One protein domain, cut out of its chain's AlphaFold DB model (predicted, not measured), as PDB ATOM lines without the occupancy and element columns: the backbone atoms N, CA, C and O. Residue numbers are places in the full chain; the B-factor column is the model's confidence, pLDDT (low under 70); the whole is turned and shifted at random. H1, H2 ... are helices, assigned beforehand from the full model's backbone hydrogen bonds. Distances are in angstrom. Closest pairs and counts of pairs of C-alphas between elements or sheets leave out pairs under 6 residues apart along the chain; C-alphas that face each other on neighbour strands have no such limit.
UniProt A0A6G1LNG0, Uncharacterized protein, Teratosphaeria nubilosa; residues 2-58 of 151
ATOM      1  N   LYS A   2      23.315 -29.646  47.730       65.31
ATOM      2  CA  LYS A   2      21.932 -29.813  47.217       65.31
ATOM      3  C   LYS A   2      21.690 -29.375  45.757       65.31
ATOM      4  O   LYS A   2      20.863 -29.966  45.083       65.31
ATOM      5  N   GLN A   3      22.425 -28.380  45.254       70.88
ATOM      6  CA  GLN A   3      22.313 -27.924  43.858       70.88
ATOM      7  C   GLN A   3      22.948 -28.882  42.836       70.88
ATOM      8  O   GLN A   3      22.575 -28.846  41.670       70.88
ATOM      9  N   ALA A   4      23.902 -29.723  43.253       66.38
ATOM     10  CA  ALA A   4      24.542 -30.697  42.367       66.38
ATOM     11  C   ALA A   4      23.606 -31.878  42.063       66.38
ATOM     12  O   ALA A   4      23.509 -32.282  40.912       66.38
ATOM     13  N   ALA A   5      22.824 -32.314  43.058       65.06
ATOM     14  CA  ALA A   5      21.826 -33.379  42.916       65.06
ATOM     15  C   ALA A   5      20.705 -33.042  41.912       65.06
ATOM     16  O   ALA A   5      20.099 -33.929  41.318       65.06
ATOM     17  N   LEU A   6      20.439 -31.751  41.679       68.38
ATOM     18  CA  LEU A   6      19.435 -31.292  40.712       68.38
ATOM     19  C   LEU A   6      19.917 -31.360  39.255       68.38
ATOM     20  O   LEU A   6      19.101 -31.229  38.348       68.38
ATOM     21  N   LYS A   7      21.222 -31.561  39.014       71.75
ATOM     22  CA  LYS A   7      21.796 -31.642  37.660       71.75
ATOM     23  C   LYS A   7      21.591 -33.010  36.993       71.75
ATOM     24  O   LYS A   7      21.899 -33.171  35.820       71.75
ATOM     25  N   GLY A   8      21.020 -33.983  37.707       71.69
ATOM     26  CA  GLY A   8      20.736 -35.316  37.179       71.69
ATOM     27  C   GLY A   8      21.969 -36.223  37.102       71.69
ATOM     28  O   GLY A   8      23.090 -35.831  37.421       71.69
ATOM     29  N   TYR A   9      21.752 -37.469  36.674       73.94
ATOM     30  CA  TYR A   9      22.759 -38.538  36.749       73.94
ATOM     31  C   TYR A   9      24.053 -38.235  35.976       73.94
ATOM     32  O   TYR A   9      25.147 -38.566  36.433       73.94
ATOM     33  N   ALA A  10      23.941 -37.612  34.799       73.69
ATOM     34  CA  ALA A  10      25.084 -37.350  33.926       73.69
ATOM     35  C   ALA A  10      26.024 -36.266  34.481       73.69
ATOM     36  O   ALA A  10      27.239 -36.387  34.328       73.69
ATOM     37  N   ASP A  11      25.489 -35.273  35.192       77.75
ATOM     38  CA  ASP A  11      26.216 -34.060  35.582       77.75
ATOM     39  C   ASP A  11      26.514 -33.967  37.088       77.75
ATOM     40  O   ASP A  11      27.204 -33.043  37.524       77.75
ATOM     41  N   ASP A  12      26.056 -34.928  37.897       78.56
ATOM     42  CA  ASP A  12      26.377 -34.971  39.326       78.56
ATOM     43  C   ASP A  12      27.806 -35.522  39.552       78.56
ATOM     44  O   ASP A  12      28.107 -36.644  39.121       78.56
ATOM     45  N   PRO A  13      28.723 -34.763  40.186       82.44
ATOM     46  CA  PRO A  13      30.067 -35.236  40.517       82.44
ATOM     47  C   PRO A  13      30.112 -36.187  41.723       82.44
ATOM     48  O   PRO A  13      31.158 -36.779  41.973       82.44
ATOM     49  N   PHE A  14      29.018 -36.337  42.478       81.38
ATOM     50  CA  PHE A  14      28.966 -37.179  43.679       81.38
ATOM     51  C   PHE A  14      28.356 -38.567  43.431       81.38
ATOM     52  O   PHE A  14      28.336 -39.393  44.343       81.38
ATOM     53  N   LEU A  15      27.886 -38.845  42.210       78.69
ATOM     54  CA  LEU A  15      27.317 -40.138  41.827       78.69
ATOM     55  C   LEU A  15      28.353 -41.032  41.150       78.69
ATOM     56  O   LEU A  15      29.109 -40.600  40.278       78.69
ATOM     57  N   ILE A  16      28.340 -42.316  41.510       82.62
ATOM     58  CA  ILE A  16      29.142 -43.329  40.827       82.62
ATOM     59  C   ILE A  16      28.487 -43.626  39.475       82.62
ATOM     60  O   ILE A  16      27.322 -44.025  39.391       82.62
ATOM     61  N   LYS A  17      29.258 -43.419  38.405       80.31
ATOM     62  CA  LYS A  17      28.817 -43.586  37.018       80.31
ATOM     63  C   LYS A  17      29.359 -44.888  36.450       80.31
ATOM     64  O   LYS A  17      30.540 -45.186  36.604       80.31
ATOM     65  N   SER A  18      28.515 -45.626  35.734       82.12
ATOM     66  CA  SER A  18      28.966 -46.693  34.836       82.12
ATOM     67  C   SER A  18      28.395 -46.487  33.437       82.12
ATOM     68  O   SER A  18      27.293 -45.961  33.273       82.12
ATOM     69  N   SER A  19      29.151 -46.876  32.414       80.50
ATOM     70  CA  SER A  19      28.711 -46.885  31.015       80.50
ATOM     71  C   SER A  19      28.013 -48.191  30.619       80.50
ATOM     72  O   SER A  19      27.342 -48.228  29.589       80.50
ATOM     73  N   ARG A  20      28.147 -49.249  31.430       81.94
ATOM     74  CA  ARG A  20      27.634 -50.594  31.140       81.94
ATOM     75  C   ARG A  20      26.276 -50.826  31.788       81.94
ATOM     76  O   ARG A  20      26.053 -50.410  32.919       81.94
ATOM     77  N   ALA A  21      25.397 -51.541  31.092       83.44
ATOM     78  CA  ALA A  21      24.046 -51.837  31.566       83.44
ATOM     79  C   ALA A  21      24.043 -52.666  32.865       83.44
ATOM     80  O   ALA A  21      23.461 -52.244  33.855       83.44
ATOM     81  N   LEU A  22      24.782 -53.783  32.905       81.81
ATOM     82  CA  LEU A  22      24.797 -54.679  34.074       81.81
ATOM     83  C   LEU A  22      25.420 -54.049  35.316       81.81
ATOM     84  O   LEU A  22      24.942 -54.270  36.423       81.81
ATOM     85  N   ASP A  23      26.467 -53.245  35.149       84.56
ATOM     86  CA  ASP A  23      27.042 -52.508  36.272       84.56
ATOM     87  C   ASP A  23      25.998 -51.539  36.842       84.56
ATOM     88  O   ASP A  23      25.844 -51.458  38.054       84.56
ATOM     89  N   ARG A  24      25.232 -50.843  35.991       81.06
ATOM     90  CA  ARG A  24      24.148 -49.960  36.447       81.06
ATOM     91  C   ARG A  24      23.051 -50.719  37.178       81.06
ATOM     92  O   ARG A  24      22.608 -50.223  38.206       81.06
ATOM     93  N   ASP A  25      22.671 -51.905  36.707       81.12
ATOM     94  CA  ASP A  25      21.702 -52.761  37.402       81.12
ATOM     95  C   ASP A  25      22.218 -53.174  38.786       81.12
ATOM     96  O   ASP A  25      21.471 -53.139  39.759       81.12
ATOM     97  N   VAL A  26      23.511 -53.496  38.909       85.19
ATOM     98  CA  VAL A  26      24.147 -53.801  40.202       85.19
ATOM     99  C   VAL A  26      24.193 -52.568  41.103       85.19
ATOM    100  O   VAL A  26      23.890 -52.671  42.287       85.19
ATOM    101  N   LEU A  27      24.547 -51.398  40.568       84.62
ATOM    102  CA  LEU A  27      24.552 -50.148  41.326       84.62
ATOM    103  C   LEU A  27      23.139 -49.751  41.787       84.62
ATOM    104  O   LEU A  27      22.986 -49.258  42.903       84.62
ATOM    105  N   ALA A  28      22.122 -49.980  40.954       79.06
ATOM    106  CA  ALA A  28      20.723 -49.771  41.304       79.06
ATOM    107  C   ALA A  28      20.277 -50.765  42.385       79.06
ATOM    108  O   ALA A  28      19.747 -50.355  43.412       79.06
ATOM    109  N   ALA A  29      20.573 -52.057  42.211       83.50
ATOM    110  CA  ALA A  29      20.257 -53.101  43.187       83.50
ATOM    111  C   ALA A  29      20.976 -52.899  44.533       83.50
ATOM    112  O   ALA A  29      20.440 -53.254  45.580       83.50
ATOM    113  N   ALA A  30      22.176 -52.313  44.520       85.00
ATOM    114  CA  ALA A  30      22.946 -51.978  45.716       85.00
ATOM    115  C   ALA A  30      22.503 -50.665  46.392       85.00
ATOM    116  O   ALA A  30      23.088 -50.287  47.406       85.00
ATOM    117  N   GLY A  31      21.525 -49.941  45.834       81.88
ATOM    118  CA  GLY A  31      21.086 -48.638  46.351       81.88
ATOM    119  C   GLY A  31      22.138 -47.529  46.217       81.88
ATOM    120  O   GLY A  31      22.048 -46.501  46.886       81.88
ATOM    121  N   LEU A  32      23.155 -47.726  45.370       82.12
ATOM    122  CA  LEU A  32      24.194 -46.729  45.082       82.12
ATOM    123  C   LEU A  32      23.694 -45.631  44.134       82.12
ATOM    124  O   LEU A  32      24.289 -44.555  44.070       82.12
ATOM    125  N   ILE A  33      22.624 -45.907  43.383       75.62
ATOM    126  CA  ILE A  33      21.920 -44.923  42.562       75.62
ATOM    127  C   ILE A  33      20.696 -44.474  43.361       75.62
ATOM    128  O   ILE A  33      19.821 -45.298  43.617       75.62
ATOM    129  N   PRO A  34      20.618 -43.200  43.775       70.19
ATOM    130  CA  PRO A  34      19.510 -42.728  44.590       70.19
ATOM    131  C   PRO A  34      18.162 -42.811  43.866       70.19
ATOM    132  O   PRO A  34      18.058 -42.433  42.699       70.19
ATOM    133  N   ASP A  35      17.102 -43.168  44.592       67.81
ATOM    134  CA  ASP A  35      15.739 -43.299  44.047       67.81
ATOM    135  C   ASP A  35      15.169 -41.987  43.483       67.81
ATOM    136  O   ASP A  35      14.328 -41.987  42.594       67.81
ATOM    137  N   HIS A  36      15.664 -40.822  43.917       65.69
ATOM    138  CA  HIS A  36      15.268 -39.538  43.316       65.69
ATOM    139  C   HIS A  36      15.803 -39.345  41.883       65.69
ATOM    140  O   HIS A  36      15.426 -38.390  41.205       65.69
ATOM    141  N   VAL A  37      16.663 -40.256  41.419       63.38
ATOM    142  CA  VAL A  37      17.130 -40.398  40.034       63.38
ATOM    143  C   VAL A  37      16.375 -41.537  39.307       63.38
ATOM    144  O   VAL A  37      16.455 -41.653  38.083       63.38
ATOM    145  N   LEU A  38      15.590 -42.345  40.033       59.47
ATOM    146  CA  LEU A  38      14.850 -43.527  39.569       59.47
ATOM    147  C   LEU A  38      13.391 -43.470  40.093       59.47
ATOM    148  O   LEU A  38      13.118 -44.032  41.150       59.47
ATOM    149  N   PRO A  39      12.420 -42.818  39.412       54.97
ATOM    150  CA  PRO A  39      11.941 -43.258  38.093       54.97
ATOM    151  C   PRO A  39      11.586 -42.094  37.127       54.97
ATOM    152  O   PRO A  39      10.941 -41.122  37.509       54.97
ATOM    153  N   ARG A  40      11.927 -42.225  35.830       51.94
ATOM    154  CA  ARG A  40      11.752 -41.216  34.744       51.94
ATOM    155  C   ARG A  40      12.671 -39.977  34.801       51.94
ATOM    156  O   ARG A  40      12.258 -38.880  34.434       51.94
ATOM    157  N   GLY A  41      13.934 -40.144  35.188       55.50
ATOM    158  CA  GLY A  41      15.008 -39.209  34.817       55.50
ATOM    159  C   GLY A  41      15.692 -39.630  33.507       55.50
ATOM    160  O   GLY A  41      15.683 -40.812  33.172       55.50
ATOM    161  N   ASN A  42      16.297 -38.683  32.775       56.81
ATOM    162  CA  ASN A  42      17.036 -38.909  31.519       56.81
ATOM    163  C   ASN A  42      18.371 -39.654  31.752       56.81
ATOM    164  O   ASN A  42      19.454 -39.095  31.574       56.81
ATOM    165  N   LEU A  43      18.311 -40.903  32.221       66.62
ATOM    166  CA  LEU A  43      19.460 -41.802  32.204       66.62
ATOM    167  C   LEU A  43      19.793 -42.085  30.738       66.62
ATOM    168  O   LEU A  43      18.997 -42.694  30.027       66.62
ATOM    169  N   SER A  44      20.960 -41.625  30.286       72.19
ATOM    170  CA  SER A  44      21.449 -41.941  28.945       72.19
ATOM    171  C   SER A  44      21.543 -43.450  28.780       72.19
ATOM    172  O   SER A  44      21.957 -44.146  29.708       72.19
ATOM    173  N   GLU A  45      21.160 -43.968  27.620       76.94
ATOM    174  CA  GLU A  45      21.203 -45.403  27.358       76.94
ATOM    175  C   GLU A  45      22.638 -45.935  27.561       76.94
ATOM    176  O   GLU A  45      23.606 -45.267  27.175       76.94
ATOM    177  N   PRO A  46      22.828 -47.071  28.261       77.38
ATOM    178  CA  PRO A  46      24.157 -47.633  28.439       77.38
ATOM    179  C   PRO A  46      24.744 -48.025  27.083       77.38
ATOM    180  O   PRO A  46      24.030 -48.471  26.191       77.38
ATOM    181  N   LEU A  47      26.066 -47.917  26.949       78.81
ATOM    182  CA  LEU A  47      26.764 -48.186  25.688       78.81
ATOM    183  C   LEU A  47      26.528 -49.622  25.187       78.81
ATOM    184  O   LEU A  47      26.458 -49.869  23.988       78.81
ATOM    185  N   ASP A  48      26.355 -50.547  26.131       81.75
ATOM    186  CA  ASP A  48      26.170 -51.974  25.881       81.75
ATOM    187  C   ASP A  48      24.697 -52.411  26.043       81.75
ATOM    188  O   ASP A  48      24.434 -53.561  26.389       81.75
ATOM    189  N   ALA A  49      23.722 -51.511  25.836       81.19
ATOM    190  CA  ALA A  49      22.291 -51.806  26.018       81.19
ATOM    191  C   ALA A  49      21.792 -52.988  25.169       81.19
ATOM    192  O   ALA A  49      21.010 -53.810  25.639       81.19
ATOM    193  N   SER A  50      22.286 -53.105  23.934       81.31
ATOM    194  CA  SER A  50      21.923 -54.176  22.998       81.31
ATOM    195  C   SER A  50      22.615 -55.512  23.287       81.31
ATOM    196  O   SER A  50      22.163 -56.552  22.809       81.31
ATOM    197  N   ASN A  51      23.707 -55.517  24.060       81.50
ATOM    198  CA  ASN A  51      24.422 -56.735  24.442       81.50
ATOM    199  C   ASN A  51      25.098 -56.580  25.816       81.50
ATOM    200  O   ASN A  51      26.326 -56.444  25.890       81.50
ATOM    201  N   PRO A  52      24.318 -56.598  26.909       77.06
ATOM    202  CA  PRO A  52      24.850 -56.435  28.252       77.06
ATOM    203  C   PRO A  52      25.767 -57.611  28.608       77.06
ATOM    204  O   PRO A  52      25.322 -58.744  28.781       77.06
ATOM    205  N   ARG A  53      27.073 -57.353  28.732       73.38
ATOM    206  CA  ARG A  53      28.074 -58.360  29.127       73.38
ATOM    207  C   ARG A  53      28.626 -58.041  30.508       73.38
ATOM    208  O   ARG A  53      29.077 -56.916  30.734       73.38
ATOM    209  N   LEU A  54      28.667 -59.021  31.423       70.69
ATOM    210  CA  LEU A  54      29.406 -58.811  32.671       70.69
ATOM    211  C   LEU A  54      30.880 -58.638  32.329       70.69
ATOM    212  O   LEU A  54      31.421 -59.344  31.466       70.69
ATOM    213  N   ARG A  55      31.537 -57.727  33.039       65.19
ATOM    214  CA  ARG A  55      32.991 -57.620  33.048       65.19
ATOM    215  C   ARG A  55      33.569 -59.005  33.360       65.19
ATOM    216  O   ARG A  55      33.371 -59.525  34.448       65.19
ATOM    217  N   ASP A  56      34.217 -59.596  32.358       63.81
ATOM    218  CA  ASP A  56      34.836 -60.926  32.425       63.81
ATOM    219  C   ASP A  56      33.872 -62.135  32.527       63.81
ATOM    220  O   ASP A  56      34.211 -63.177  33.072       63.81
ATOM    221  N   SER A  57      32.664 -62.056  31.948       60.22
ATOM    222  CA  SER A  57      31.779 -63.240  31.802       60.22
ATOM    223  C   SER A  57      32.159 -64.178  30.653       60.22
ATOM    224  O   SER A  57      31.396 -65.077  30.293       60.22
ATOM    225  N   ARG A  58      33.377 -64.063  30.108       57.81
ATOM    226  CA  ARG A  58      33.988 -65.268  29.546       57.81
ATOM    227  C   ARG A  58      34.284 -66.142  30.749       57.81
ATOM    228  O   ARG A  58      35.172 -65.825  31.528       57.81
TER     229      ARG A  58
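What this domain is: This is residues 2 to 58 of the 151 residues of an uncharacterized protein of Teratosphaeria nubilosa (UniProt A0A6G1LNG0). This domain has little regular structure: mostly loops, strung out as a rod, with one short helix, H3, and two tiny helices, H1 and H2, towards the end where the printed part begins. After H3 the long stretch 30 to 58 folds back towards H2, then runs out to the opposite end from H1. The printed part has 57 residues, of which 17 are in H1, H2 and H3, in that order; the class is all helix, with no named strand. It is only just compact, close to loose, with a radius of gyration of the C-alphas of 12.0 A and spans of 41 by 20 by 20 A.

Where its parts are: Find C-alpha 21 at (24.046, -51.837, 31.566); from there H3, residues 21 to 29, runs 12.3 A to C-alpha 29 at (20.257, -53.101, 43.187). Look back to residues 8 to 11 for H2, 5.8 A, and to residues 2 to 5 for H1, 5.6 A, which begins at C-alpha 2 at (21.932, -29.813, 47.217).

How they stand to each other: H3 is apart from H1 and H2. H1 and H2 are close but not clearly touching; their closest C-alphas, of Ala 4 and Asp 11, are 7.8 A apart. In H3 every O i to N i+4 pair is within hydrogen-bond range; H1 and H2 are too short for such a pair.

The domain as a whole: The C-alphas of Gln 3 and Arg 58, the two farthest apart, are 41.7 A apart. The printed part has no cut; the link H1 to H2 is tight, H2 to H3 short. Mean pLDDT of the printed part is 73.9; residues 2, 4 to 6, 35 to 43 and 55 to 58 are under 70.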